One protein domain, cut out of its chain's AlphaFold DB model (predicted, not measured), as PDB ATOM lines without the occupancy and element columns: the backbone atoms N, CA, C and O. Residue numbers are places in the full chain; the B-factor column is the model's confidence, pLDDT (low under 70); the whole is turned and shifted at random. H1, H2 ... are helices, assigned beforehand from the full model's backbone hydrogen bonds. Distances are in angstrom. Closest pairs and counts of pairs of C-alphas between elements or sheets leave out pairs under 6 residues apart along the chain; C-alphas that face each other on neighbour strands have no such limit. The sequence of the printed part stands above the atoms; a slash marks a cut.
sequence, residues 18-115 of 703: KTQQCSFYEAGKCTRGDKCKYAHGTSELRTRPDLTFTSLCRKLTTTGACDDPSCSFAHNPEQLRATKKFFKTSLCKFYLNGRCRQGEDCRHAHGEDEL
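AT A GLANCE: This is residues 18 to 115 of the 703 residues of the protein "ZFP36L1 protein" of Symbiodinium natans (UniProt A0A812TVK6). With little regular structure, the printed part makes three small loop-built lobes, at the corners of a flat triangle, each with one short helix: H1 in residues 18 to 45, H2 in residues 53 to 80, H3 in residues 88 to 115. Residues 46 to 52 string the first lobe to the second. The 98 printed residues hold three named helices, H1, H2, H3 in that order, and no named strand; the class is all helix, though from 14 residues. The whole is extended, radius of gyration of the C-alphas 19.5 A, spanning 55 by 42 by 19 A.

HOW THE PARTS SIT: H1, residues 23 to 26, is apart from H2, residues 58 to 63, and from H3, residues 93 to 96. H2 and H3 are apart too. In H2 every O i to N i+4 pair is within hydrogen-bond range; H1 and H3 are too short for such a pair.

IN THESE COORDINATES: H1 begins at C-alpha 23 (102.828, 73.482, 3.196) and measures 5.0 A. H2 measures 8.2 A. H3 measures 5.2 A and ends at C-alpha 96 (70.171, 83.842, 33.895).

THE WHOLE: The C-alphas farthest apart, of Gly 28 and Gly 98, are 56.5 A apart. The printed part has no cut. H1 to H2 and H2 to H3 are long links. Residues 82 to 86 have pLDDT under 70.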
ATOM      1  N   LYS A  18      92.094  79.080   7.118       87.19
ATOM      2  CA  LYS A  18      92.922  79.649   6.050       87.19
ATOM      3  C   LYS A  18      93.797  80.836   6.476       87.19
ATOM      4  O   LYS A  18      94.159  81.653   5.645       87.19
ATOM      5  N   THR A  19      94.189  80.935   7.749       87.56
ATOM      6  CA  THR A  19      95.104  81.999   8.233       87.56
ATOM      7  C   THR A  19      96.596  81.672   8.085       87.56
ATOM      8  O   THR A  19      97.466  82.465   8.456       87.56
ATOM      9  N   GLN A  20      96.906  80.486   7.559       90.38
ATOM     10  CA  GLN A  20      98.255  80.025   7.239       90.38
ATOM     11  C   GLN A  20      98.244  79.312   5.884       90.38
ATOM     12  O   GLN A  20      97.234  78.697   5.527       90.38
ATOM     13  N   GLN A  21      99.352  79.388   5.145       92.50
ATOM     14  CA  GLN A  21      99.508  78.658   3.887       92.50
ATOM     15  C   GLN A  21      99.678  77.158   4.137       92.50
ATOM     16  O   GLN A  21     100.252  76.734   5.139       92.50
ATOM     17  N   CYS A  22      99.140  76.350   3.229       94.50
ATOM     18  CA  CYS A  22      99.257  74.904   3.283       94.50
ATOM     19  C   CYS A  22     100.615  74.467   2.726       94.50
ATOM     20  O   CYS A  22     100.805  74.459   1.511       94.50
ATOM     21  N   SER A  23     101.518  74.019   3.596       92.50
ATOM     22  CA  SER A  23     102.828  73.482   3.196       92.50
ATOM     23  C   SER A  23     102.724  72.293   2.232       92.50
ATOM     24  O   SER A  23     103.540  72.139   1.330       92.50
ATOM     25  N   PHE A  24     101.688  71.459   2.369       90.00
ATOM     26  CA  PHE A  24     101.453  70.335   1.459       90.00
ATOM     27  C   PHE A  24     100.987  70.783   0.078       90.00
ATOM     28  O   PHE A  24     101.317  70.128  -0.905       90.00
ATOM     29  N   TYR A  25     100.219  71.870  -0.016       92.31
ATOM     30  CA  TYR A  25      99.813  72.410  -1.313       92.31
ATOM     31  C   TYR A  25     100.999  73.075  -1.998       92.31
ATOM     32  O   TYR A  25     101.228  72.846  -3.180       92.31
ATOM     33  N   GLU A  26     101.802  73.809  -1.229       90.38
ATOM     34  CA  GLU A  26     103.057  74.400  -1.693       90.38
ATOM     35  C   GLU A  26     104.030  73.328  -2.220       90.38
ATOM     36  O   GLU A  26     104.683  73.523  -3.239       90.38
ATOM     37  N   ALA A  27     104.047  72.146  -1.598       89.69
ATOM     38  CA  ALA A  27     104.805  70.984  -2.059       89.69
ATOM     39  C   ALA A  27     104.114  70.150  -3.164       89.69
ATOM     40  O   ALA A  27     104.641  69.103  -3.541       89.69
ATOM     41  N   GLY A  28     102.926  70.546  -3.645       90.69
ATOM     42  CA  GLY A  28     102.156  69.825  -4.671       90.69
ATOM     43  C   GLY A  28     101.542  68.488  -4.222       90.69
ATOM     44  O   GLY A  28     101.164  67.671  -5.054       90.69
ATOM     45  N   LYS A  29     101.454  68.239  -2.911       93.75
ATOM     46  CA  LYS A  29     101.027  66.968  -2.291       93.75
ATOM     47  C   LYS A  29      99.714  67.065  -1.509       93.75
ATOM     48  O   LYS A  29      99.335  66.116  -0.824       93.75
ATOM     49  N   CYS A  30      99.023  68.204  -1.540       93.31
ATOM     50  CA  CYS A  30      97.776  68.354  -0.796       93.31
ATOM     51  C   CYS A  30      96.630  67.583  -1.462       93.31
ATOM     52  O   CYS A  30      96.217  67.907  -2.571       93.31
ATOM     53  N   THR A  31      96.057  66.619  -0.745       93.56
ATOM     54  CA  THR A  31      94.900  65.819  -1.186       93.56
ATOM     55  C   THR A  31      93.556  66.386  -0.721       93.56
ATOM     56  O   THR A  31      92.502  65.873  -1.085       93.56
ATOM     57  N   ARG A  32      93.566  67.454   0.089       86.00
ATOM     58  CA  ARG A  32      92.368  67.981   0.772       86.00
ATOM     59  C   ARG A  32      91.522  68.935  -0.080       86.00
ATOM     60  O   ARG A  32      90.423  69.285   0.347       86.00
ATOM     61  N   GLY A  33      92.006  69.350  -1.254       87.00
ATOM     62  CA  GLY A  33      91.285  70.242  -2.176       87.00
ATOM     63  C   GLY A  33      90.704  71.483  -1.484       87.00
ATOM     64  O   GLY A  33      91.290  72.009  -0.538       87.00
ATOM     65  N   ASP A  34      89.508  71.909  -1.891       86.00
ATOM     66  CA  ASP A  34      88.829  73.088  -1.320       86.00
ATOM     67  C   ASP A  34      88.432  72.925   0.157       86.00
ATOM     68  O   ASP A  34      88.166  73.909   0.854       86.00
ATOM     69  N   LYS A  35      88.418  71.683   0.659       85.19
ATOM     70  CA  LYS A  35      88.146  71.371   2.069       85.19
ATOM     71  C   LYS A  35      89.368  71.598   2.965       85.19
ATOM     72  O   LYS A  35      89.267  71.442   4.181       85.19
ATOM     73  N   CYS A  36      90.525  71.965   2.407       86.81
ATOM     74  CA  CYS A  36      91.710  72.245   3.202       86.81
ATOM     75  C   CYS A  36      91.480  73.437   4.146       86.81
ATOM     76  O   CYS A  36      91.064  74.523   3.735       86.81
ATOM     77  N   LYS A  37      91.784  73.239   5.437       89.81
ATOM     78  CA  LYS A  37      91.710  74.286   6.472       89.81
ATOM     79  C   LYS A  37      92.814  75.348   6.324       89.81
ATOM     80  O   LYS A  37      92.754  76.380   6.987       89.81
ATOM     81  N   TYR A  38      93.800  75.108   5.460       89.75
ATOM     82  CA  TYR A  38      94.939  75.980   5.178       89.75
ATOM     83  C   TYR A  38      94.808  76.589   3.780       89.75
ATOM     84  O   TYR A  38      94.204  75.993   2.894       89.75
ATOM     85  N   ALA A  39      95.364  77.779   3.581       93.56
ATOM     86  CA  ALA A  39      95.272  78.492   2.315       93.56
ATOM     87  C   ALA A  39      96.166  77.844   1.244       93.56
ATOM     88  O   ALA A  39      97.366  77.677   1.461       93.56
ATOM     89  N   HIS A  40      95.609  77.527   0.077       94.06
ATOM     90  CA  HIS A  40      96.336  77.011  -1.093       94.06
ATOM     91  C   HIS A  40      96.986  78.121  -1.939       94.06
ATOM     92  O   HIS A  40      97.298  77.956  -3.108       94.06
ATOM     93  N   GLY A  41      97.188  79.299  -1.362       86.44
ATOM     94  CA  GLY A  41      97.774  80.437  -2.054       86.44
ATOM     95  C   GLY A  41      97.488  81.726  -1.309       86.44
ATOM     96  O   GLY A  41      96.735  81.751  -0.336       86.44
ATOM     97  N   THR A  42      98.092  82.819  -1.759       86.69
ATOM     98  CA  THR A  42      97.847  84.153  -1.190       86.69
ATOM     99  C   THR A  42      96.400  84.613  -1.385       86.69
ATOM    100  O   THR A  42      95.879  85.317  -0.529       86.69
ATOM    101  N   SER A  43      95.728  84.159  -2.448       85.44
ATOM    102  CA  SER A  43      94.307  84.426  -2.725       85.44
ATOM    103  C   SER A  43      93.362  83.848  -1.670       85.44
ATOM    104  O   SER A  43      92.285  84.388  -1.433       85.44
ATOM    105  N   GLU A  44      93.766  82.757  -1.022       90.25
ATOM    106  CA  GLU A  44      92.985  82.088   0.011       90.25
ATOM    107  C   GLU A  44      93.403  82.477   1.434       90.25
ATOM    108  O   GLU A  44      92.695  82.159   2.393       90.25
ATOM    109  N   LEU A  45      94.556  83.138   1.582       89.88
ATOM    110  CA  LEU A  45      95.167  83.441   2.869       89.88
ATOM    111  C   LEU A  45      94.420  84.574   3.577       89.88
ATOM    112  O   LEU A  45      94.363  85.713   3.123       89.88
ATOM    113  N   ARG A  46      93.865  84.252   4.741       85.19
ATOM    114  CA  ARG A  46      93.119  85.169   5.600       85.19
ATOM    115  C   ARG A  46      94.042  85.790   6.642       85.19
ATOM    116  O   ARG A  46      94.965  85.153   7.147       85.19
ATOM    117  N   THR A  47      93.761  87.030   7.022       80.25
ATOM    118  CA  THR A  47      94.508  87.711   8.083       80.25
ATOM    119  C   THR A  47      94.305  86.996   9.415       80.25
ATOM    120  O   THR A  47      93.173  86.692   9.808       80.25
ATOM    121  N   ARG A  48      95.405  86.737  10.129       79.50
ATOM    122  CA  ARG A  48      95.341  86.198  11.490       79.50
ATOM    123  C   ARG A  48      94.627  87.200  12.403       79.50
ATOM    124  O   ARG A  48      94.914  88.394  12.327       79.50
ATOM    125  N   PRO A  49      93.709  86.742  13.263       76.62
ATOM    126  CA  PRO A  49      93.078  87.620  14.231       76.62
ATOM    127  C   PRO A  49      94.108  88.108  15.251       76.62
ATOM    128  O   PRO A  49      94.972  87.345  15.678       76.62
ATOM    129  N   ASP A  50      93.994  89.372  15.649       79.62
ATOM    130  CA  ASP A  50      94.802  89.943  16.722       79.62
ATOM    131  C   ASP A  50      94.360  89.356  18.074       79.62
ATOM    132  O   ASP A  50      93.214  89.531  18.498       79.62
ATOM    133  N   LEU A  51      95.269  88.621  18.716       81.31
ATOM    134  CA  LEU A  51      95.065  87.974  20.017       81.31
ATOM    135  C   LEU A  51      95.826  88.680  21.148       81.31
ATOM    136  O   LEU A  51      95.950  88.135  22.244       81.31
ATOM    137  N   THR A  52      96.359  89.882  20.915       84.06
ATOM    138  CA  THR A  52      97.051  90.612  21.981       84.06
ATOM    139  C   THR A  52      96.062  91.022  23.077       84.06
ATOM    140  O   THR A  52      94.921  91.410  22.826       84.06
ATOM    141  N   PHE A  53      96.468  90.888  24.328       83.69
ATOM    142  CA  PHE A  53      95.687  91.210  25.513       83.69
ATOM    143  C   PHE A  53      94.327  90.497  25.613       83.69
ATOM    144  O   PHE A  53      93.432  90.995  26.282       83.69
ATOM    145  N   THR A  54      94.137  89.332  24.981       81.75
ATOM    146  CA  THR A  54      92.856  88.594  25.061       81.75
ATOM    147  C   THR A  54      92.725  87.692  26.288       81.75
ATOM    148  O   THR A  54      91.658  87.128  26.534       81.75
ATOM    149  N   SER A  55      93.803  87.538  27.055       82.50
ATOM    150  CA  SER A  55      93.853  86.822  28.330       82.50
ATOM    151  C   SER A  55      94.823  87.514  29.291       82.50
ATOM    152  O   SER A  55      95.739  88.221  28.862       82.50
ATOM    153  N   LEU A  56      94.607  87.333  30.598       86.75
ATOM    154  CA  LEU A  56      95.488  87.875  31.634       86.75
ATOM    155  C   LEU A  56      96.853  87.178  31.606       86.75
ATOM    156  O   LEU A  56      96.955  85.969  31.385       86.75
ATOM    157  N   CYS A  57      97.912  87.939  31.864       90.69
ATOM    158  CA  CYS A  57      99.276  87.436  31.878       90.69
ATOM    159  C   CYS A  57      99.481  86.433  33.008       90.69
ATOM    160  O   CYS A  57      99.533  86.789  34.185       90.69
ATOM    161  N   ARG A  58      99.685  85.165  32.637       88.44
ATOM    162  CA  ARG A  58      99.870  84.067  33.595       88.44
ATOM    163  C   ARG A  58     101.071  84.273  34.519       88.44
ATOM    164  O   ARG A  58     101.026  83.855  35.676       88.44
ATOM    165  N   LYS A  59     102.147  84.895  34.016       86.81
ATOM    166  CA  LYS A  59     103.349  85.208  34.804       86.81
ATOM    167  C   LYS A  59     103.008  86.232  35.884       86.81
ATOM    168  O   LYS A  59     103.278  85.973  37.055       86.81
ATOM    169  N   LEU A  60     102.319  87.314  35.514       89.44
ATOM    170  CA  LEU A  60     101.859  88.325  36.461       89.44
ATOM    171  C   LEU A  60     100.881  87.739  37.489       89.44
ATOM    172  O   LEU A  60     101.065  87.949  38.680       89.44
ATOM    173  N   THR A  61      99.891  86.947  37.065       84.38
ATOM    174  CA  THR A  61      98.891  86.377  37.988       84.38
ATOM    175  C   THR A  61      99.472  85.329  38.938       84.38
ATOM    176  O   THR A  61      99.001  85.201  40.060       84.38
ATOM    177  N   THR A  62     100.475  84.557  38.501       80.25
ATOM    178  CA  THR A  62     101.071  83.477  39.312       80.25
ATOM    179  C   THR A  62     102.180  83.986  40.232       80.25
ATOM    180  O   THR A  62     102.327  83.496  41.345       80.25
ATOM    181  N   THR A  63     102.989  84.938  39.764       85.25
ATOM    182  CA  THR A  63     104.199  85.388  40.480       85.25
ATOM    183  C   THR A  63     104.080  86.795  41.061       85.25
ATOM    184  O   THR A  63     104.941  87.206  41.830       85.25
ATOM    185  N   GLY A  64     103.029  87.538  40.706       87.75
ATOM    186  CA  GLY A  64     102.837  88.936  41.092       87.75
ATOM    187  C   GLY A  64     103.650  89.940  40.268       87.75
ATOM    188  O   GLY A  64     103.449  91.138  40.437       87.75
ATOM    189  N   ALA A  65     104.534  89.493  39.365       87.38
ATOM    190  CA  ALA A  65     105.354  90.369  38.528       87.38
ATOM    191  C   ALA A  65     105.533  89.823  37.100       87.38
ATOM    192  O   ALA A  65     105.669  88.619  36.879       87.38
ATOM    193  N   CYS A  66     105.554  90.713  36.109       91.19
ATOM    194  CA  CYS A  66     105.920  90.388  34.735       91.19
ATOM    195  C   CYS A  66     106.851  91.468  34.182       91.19
ATOM    196  O   CYS A  66     106.433  92.600  33.966       91.19
ATOM    197  N   ASP A  67     108.107  91.093  33.949       91.00
ATOM    198  CA  ASP A  67     109.173  92.010  33.514       91.00
ATOM    199  C   ASP A  67     109.298  92.118  31.985       91.00
ATOM    200  O   ASP A  67     110.281  92.657  31.487       91.00
ATOM    201  N   ASP A  68     108.347  91.556  31.231       87.81
ATOM    202  CA  ASP A  68     108.337  91.631  29.770       87.81
ATOM    203  C   ASP A  68     107.628  92.922  29.315       87.81
ATOM    204  O   ASP A  68     106.403  93.020  29.453       87.81
ATOM    205  N   PRO A  69     108.359  93.909  28.759       82.88
ATOM    206  CA  PRO A  69     107.774  95.161  28.279       82.88
ATOM    207  C   PRO A  69     106.949  94.984  26.995       82.88
ATOM    208  O   PRO A  69     106.200  95.882  26.622       82.88
ATOM    209  N   SER A  70     107.078  93.838  26.320       87.50
ATOM    210  CA  SER A  70     106.369  93.479  25.088       87.50
ATOM    211  C   SER A  70     105.316  92.388  25.296       87.50
ATOM    212  O   SER A  70     104.874  91.761  24.331       87.50
ATOM    213  N   CYS A  71     104.906  92.152  26.548       88.19
ATOM    214  CA  CYS A  71     103.974  91.083  26.876       88.19
ATOM    215  C   CYS A  71     102.660  91.245  26.099       88.19
ATOM    216  O   CYS A  71     101.941  92.230  26.250       88.19
ATOM    217  N   SER A  72     102.319  90.244  25.292       88.56
ATOM    218  CA  SER A  72     101.079  90.203  24.511       88.56
ATOM    219  C   SER A  72      99.857  89.791  25.338       88.56
ATOM    220  O   SER A  72      98.794  89.565  24.771       88.56
ATOM    221  N   PHE A  73      99.981  89.695  26.665       88.31
ATOM    222  CA  PHE A  73      98.913  89.339  27.597       88.31
ATOM    223  C   PHE A  73      98.569  90.524  28.505       88.31
ATOM    224  O   PHE A  73      99.424  91.346  28.818       88.31
ATOM    225  N   ALA A  74      97.318  90.619  28.952       89.75
ATOM    226  CA  ALA A  74      96.847  91.742  29.761       89.75
ATOM    227  C   ALA A  74      97.439  91.705  31.183       89.75
ATOM    228  O   ALA A  74      97.345  90.687  31.872       89.75
ATOM    229  N   HIS A  75      98.043  92.805  31.639       91.19
ATOM    230  CA  HIS A  75      98.581  92.963  32.999       91.19
ATOM    231  C   HIS A  75      97.556  93.515  33.996       91.19
ATOM    232  O   HIS A  75      97.790  93.515  35.202       91.19
ATOM    233  N   ASN A  76      96.397  93.944  33.516       84.12
ATOM    234  CA  ASN A  76      95.274  94.340  34.348       84.12
ATOM    235  C   ASN A  76      93.950  94.089  33.597       84.12
ATOM    236  O   ASN A  76      93.971  93.855  32.382       84.12
ATOM    237  N   PRO A  77      92.804  94.058  34.299       77.69
ATOM    238  CA  PRO A  77      91.497  93.880  33.669       77.69
ATOM    239  C   PRO A  77      91.188  94.935  32.599       77.69
ATOM    240  O   PRO A  77      90.517  94.620  31.626       77.69
ATOM    241  N   GLU A  78      91.716  96.150  32.732       78.38
ATOM    242  CA  GLU A  78      91.491  97.254  31.793       78.38
ATOM    243  C   GLU A  78      92.203  97.033  30.448       78.38
ATOM    244  O   GLU A  78      91.723  97.466  29.403       78.38
ATOM    245  N   GLN A  79      93.335  96.326  30.453       82.56
ATOM    246  CA  GLN A  79      94.034  95.897  29.243       82.56
ATOM    247  C   GLN A  79      93.365  94.692  28.581       82.56
ATOM    248  O   GLN A  79      93.639  94.424  27.414       82.56
ATOM    249  N   LEU A  80      92.516  93.944  29.292       81.50
ATOM    250  CA  LEU A  80      91.916  92.718  28.779       81.50
ATOM    251  C   LEU A  80      90.893  93.030  27.678       81.50
ATOM    252  O   LEU A  80      89.795  93.516  27.932       81.50
ATOM    253  N   ARG A  81      91.228  92.697  26.431       77.06
ATOM    254  CA  ARG A  81      90.376  92.927  25.260       77.06
ATOM    255  C   ARG A  81      89.538  91.693  24.940       77.06
ATOM    256  O   ARG A  81      90.049  90.578  24.820       77.06
ATOM    257  N   ALA A  82      88.245  91.888  24.705       66.06
ATOM    258  CA  ALA A  82      87.415  90.871  24.069       66.06
ATOM    259  C   ALA A  82      87.588  90.928  22.545       66.06
ATOM    260  O   ALA A  82      87.492  91.987  21.925       66.06
ATOM    261  N   THR A  83      87.820  89.781  21.909       67.44
ATOM    262  CA  THR A  83      87.779  89.685  20.448       67.44
ATOM    263  C   THR A  83      86.335  89.843  19.978       67.44
ATOM    264  O   THR A  83      85.450  89.117  20.430       67.44
ATOM    265  N   LYS A  84      86.096  90.762  19.029       63.50
ATOM    266  CA  LYS A  84      84.757  91.085  18.488       63.50
ATOM    267  C   LYS A  84      83.958  89.859  18.012       63.50
ATOM    268  O   LYS A  84      82.742  89.898  18.009       63.50
ATOM    269  N   LYS A  85      84.636  88.765  17.641       65.19
ATOM    270  CA  LYS A  85      84.011  87.506  17.195       65.19
ATOM    271  C   LYS A  85      83.339  86.679  18.302       65.19
ATOM    272  O   LYS A  85      82.586  85.779  17.963       65.19
ATOM    273  N   PHE A  86      83.624  86.936  19.581       64.75
ATOM    274  CA  PHE A  86      83.102  86.148  20.712       64.75
ATOM    275  C   PHE A  86      82.482  87.020  21.811       64.75
ATOM    276  O   PHE A  86      82.390  86.598  22.966       64.75
ATOM    277  N   PHE A  87      82.136  88.265  21.490       75.38
ATOM    278  CA  PHE A  87      81.404  89.135  22.400       75.38
ATOM    279  C   PHE A  87      79.913  88.850  22.232       75.38
ATOM    280  O   PHE A  87      79.406  88.870  21.116       75.38
ATOM    281  N   LYS A  88      79.234  88.517  23.332       79.00
ATOM    282  CA  LYS A  88      77.795  88.230  23.384       79.00
ATOM    283  C   LYS A  88      77.340  87.086  22.458       79.00
ATOM    284  O   LYS A  88      76.180  87.000  22.095       79.00
ATOM    285  N   THR A  89      78.218  86.143  22.111       76.25
ATOM    286  CA  THR A  89      77.875  84.974  21.267       76.25
ATOM    287  C   THR A  89      77.338  83.770  22.056       76.25
ATOM    288  O   THR A  89      77.089  82.699  21.498       76.25
ATOM    289  N   SER A  90      77.223  83.885  23.379       80.19
ATOM    290  CA  SER A  90      76.631  82.872  24.261       80.19
ATOM    291  C   SER A  90      75.936  83.529  25.445       80.19
ATOM    292  O   SER A  90      76.399  84.564  25.924       80.19
ATOM    293  N   LEU A  91      74.848  82.916  25.925       84.25
ATOM    294  CA  LEU A  91      74.082  83.423  27.063       84.25
ATOM    295  C   LEU A  91      74.878  83.344  28.373       84.25
ATOM    296  O   LEU A  91      75.570  82.363  28.667       84.25
ATOM    297  N   CYS A  92      74.753  84.384  29.187       84.69
ATOM    298  CA  CYS A  92      75.411  84.520  30.471       84.69
ATOM    299  C   CYS A  92      74.694  83.680  31.524       84.69
ATOM    300  O   CYS A  92      73.657  84.067  32.063       84.69
ATOM    301  N   LYS A  93      75.299  82.552  31.899       86.00
ATOM    302  CA  LYS A  93      74.779  81.676  32.962       86.00
ATOM    303  C   LYS A  93      74.596  82.406  34.297       86.00
ATOM    304  O   LYS A  93      73.710  82.057  35.069       86.00
ATOM    305  N   PHE A  94      75.430  83.402  34.597       82.50
ATOM    306  CA  PHE A  94      75.320  84.164  35.842       82.50
ATOM    307  C   PHE A  94      74.158  85.149  35.812       82.50
ATOM    308  O   PHE A  94      73.499  85.315  36.833       82.50
ATOM    309  N   TYR A  95      73.872  85.755  34.659       87.88
ATOM    310  CA  TYR A  95      72.730  86.650  34.502       87.88
ATOM    311  C   TYR A  95      71.411  85.883  34.534       87.88
ATOM    312  O   TYR A  95      70.524  86.256  35.290       87.88
ATOM    313  N   LEU A  96      71.336  84.738  33.842       83.31
ATOM    314  CA  LEU A  96      70.171  83.842  33.895       83.31
ATOM    315  C   LEU A  96      69.838  83.376  35.324       83.31
ATOM    316  O   LEU A  96      68.688  83.098  35.636       83.31
ATOM    317  N   ASN A  97      70.841  83.317  36.205       84.25
ATOM    318  CA  ASN A  97      70.678  82.975  37.618       84.25
ATOM    319  C   ASN A  97      70.587  84.207  38.546       84.25
ATOM    320  O   ASN A  97      70.743  84.054  39.757       84.25
ATOM    321  N   GLY A  98      70.429  85.421  38.006       83.81
ATOM    322  CA  GLY A  98      70.281  86.669  38.769       83.81
ATOM    323  C   GLY A  98      71.527  87.123  39.545       83.81
ATOM    324  O   GLY A  98      71.416  87.863  40.516       83.81
ATOM    325  N   ARG A  99      72.724  86.648  39.173       85.56
ATOM    326  CA  ARG A  99      73.985  86.849  39.922       85.56
ATOM    327  C   ARG A  99      75.127  87.455  39.099       85.56
ATOM    328  O   ARG A  99      76.270  87.449  39.560       85.56
ATOM    329  N   CYS A 100      74.865  87.958  37.891       83.56
ATOM    330  CA  CYS A 100      75.898  88.624  37.094       83.56
ATOM    331  C   CYS A 100      76.317  89.946  37.750       83.56
ATOM    332  O   CYS A 100      75.471  90.781  38.053       83.56
ATOM    333  N   ARG A 101      77.625  90.142  37.955       83.31
ATOM    334  CA  ARG A 101      78.190  91.362  38.565       83.31
ATOM    335  C   ARG A 101      78.832  92.298  37.540       83.31
ATOM    336  O   ARG A 101      79.348  93.341  37.916       83.31
ATOM    337  N   GLN A 102      78.839  91.896  36.269       76.50
ATOM    338  CA  GLN A 102      79.508  92.602  35.175       76.50
ATOM    339  C   GLN A 102      78.585  93.582  34.434       76.50
ATOM    340  O   GLN A 102      79.078  94.331  33.605       76.50
ATOM    341  N   GLY A 103      77.277  93.592  34.724       77.88
ATOM    342  CA  GLY A 103      76.329  94.522  34.098       77.88
ATOM    343  C   GLY A 103      76.382  94.493  32.564       77.88
ATOM    344  O   GLY A 103      76.563  93.429  31.968       77.88
ATOM    345  N   GLU A 104      76.262  95.665  31.944       76.56
ATOM    346  CA  GLU A 104      76.320  95.860  30.485       76.56
ATOM    347  C   GLU A 104      77.653  95.399  29.865       76.56
ATOM    348  O   GLU A 104      77.683  94.878  28.747       76.56
ATOM    349  N   ASP A 105      78.746  95.471  30.632       73.31
ATOM    350  CA  ASP A 105      80.091  95.069  30.201       73.31
ATOM    351  C   ASP A 105      80.291  93.543  30.189       73.31
ATOM    352  O   ASP A 105      81.373  93.035  29.869       73.31
ATOM    353  N   CYS A 106      79.260  92.764  30.539       78.19
ATOM    354  CA  CYS A 106      79.357  91.315  30.516       78.19
ATOM    355  C   CYS A 106      79.607  90.799  29.095       78.19
ATOM    356  O   CYS A 106      78.825  91.017  28.175       78.19
ATOM    357  N   ARG A 107      80.674  90.012  28.925       77.62
ATOM    358  CA  ARG A 107      81.048  89.404  27.638       77.62
ATOM    359  C   ARG A 107      80.031  88.382  27.113       77.62
ATOM    360  O   ARG A 107      80.096  88.017  25.941       77.62
ATOM    361  N   HIS A 108      79.119  87.910  27.953       82.81
ATOM    362  CA  HIS A 108      78.067  86.965  27.592       82.81
ATOM    363  C   HIS A 108      76.715  87.682  27.504       82.81
ATOM    364  O   HIS A 108      76.470  88.636  28.237       82.81
ATOM    365  N   ALA A 109      75.854  87.224  26.601       87.00
ATOM    366  CA  ALA A 109      74.546  87.811  26.341       87.00
ATOM    367  C   ALA A 109      73.600  87.616  27.534       87.00
ATOM    368  O   ALA A 109      73.460  86.506  28.045       87.00
ATOM    369  N   HIS A 110      72.976  88.686  28.008       91.06
ATOM    370  CA  HIS A 110      72.010  88.667  29.109       91.06
ATOM    371  C   HIS A 110      70.585  88.301  28.657       91.06
ATOM    372  O   HIS A 110      69.729  88.002  29.480       91.06
ATOM    373  N   GLY A 111      70.355  88.182  27.354       82.75
ATOM    374  CA  GLY A 111      69.113  87.696  26.760       82.75
ATOM    375  C   GLY A 111      69.364  87.199  25.342       82.75
ATOM    376  O   GLY A 111      70.481  87.321  24.828       82.75
ATOM    377  N   GLU A 112      68.348  86.622  24.704       81.69
ATOM    378  CA  GLU A 112      68.423  86.258  23.278       81.69
ATOM    379  C   GLU A 112      68.591  87.503  22.394       81.69
ATOM    380  O   GLU A 112      69.282  87.478  21.382       81.69
ATOM    381  N   ASP A 113      68.036  88.613  22.856       80.69
ATOM    382  CA  ASP A 113      68.130  89.979  22.358       80.69
ATOM    383  C   ASP A 113      69.570  90.525  22.318       80.69
ATOM    384  O   ASP A 113      69.908  91.304  21.425       80.69
ATOM    385  N   GLU A 114      70.457  90.063  23.203       85.38
ATOM    386  CA  GLU A 114      71.888  90.384  23.145       85.38
ATOM    387  C   GLU A 114      72.720  89.325  22.397       85.38
ATOM    388  O   GLU A 114      73.913  89.532  22.160       85.38
ATOM    389  N   LEU A 115      72.139  88.171  22.049       83.25
ATOM    390  CA  LEU A 115      72.874  87.013  21.544       83.25
ATOM    391  C   LEU A 115      73.259  87.175  20.065       83.25
ATOM    392  O   LEU A 115      72.421  87.137  19.168       83.25
TER     393      LEU A 115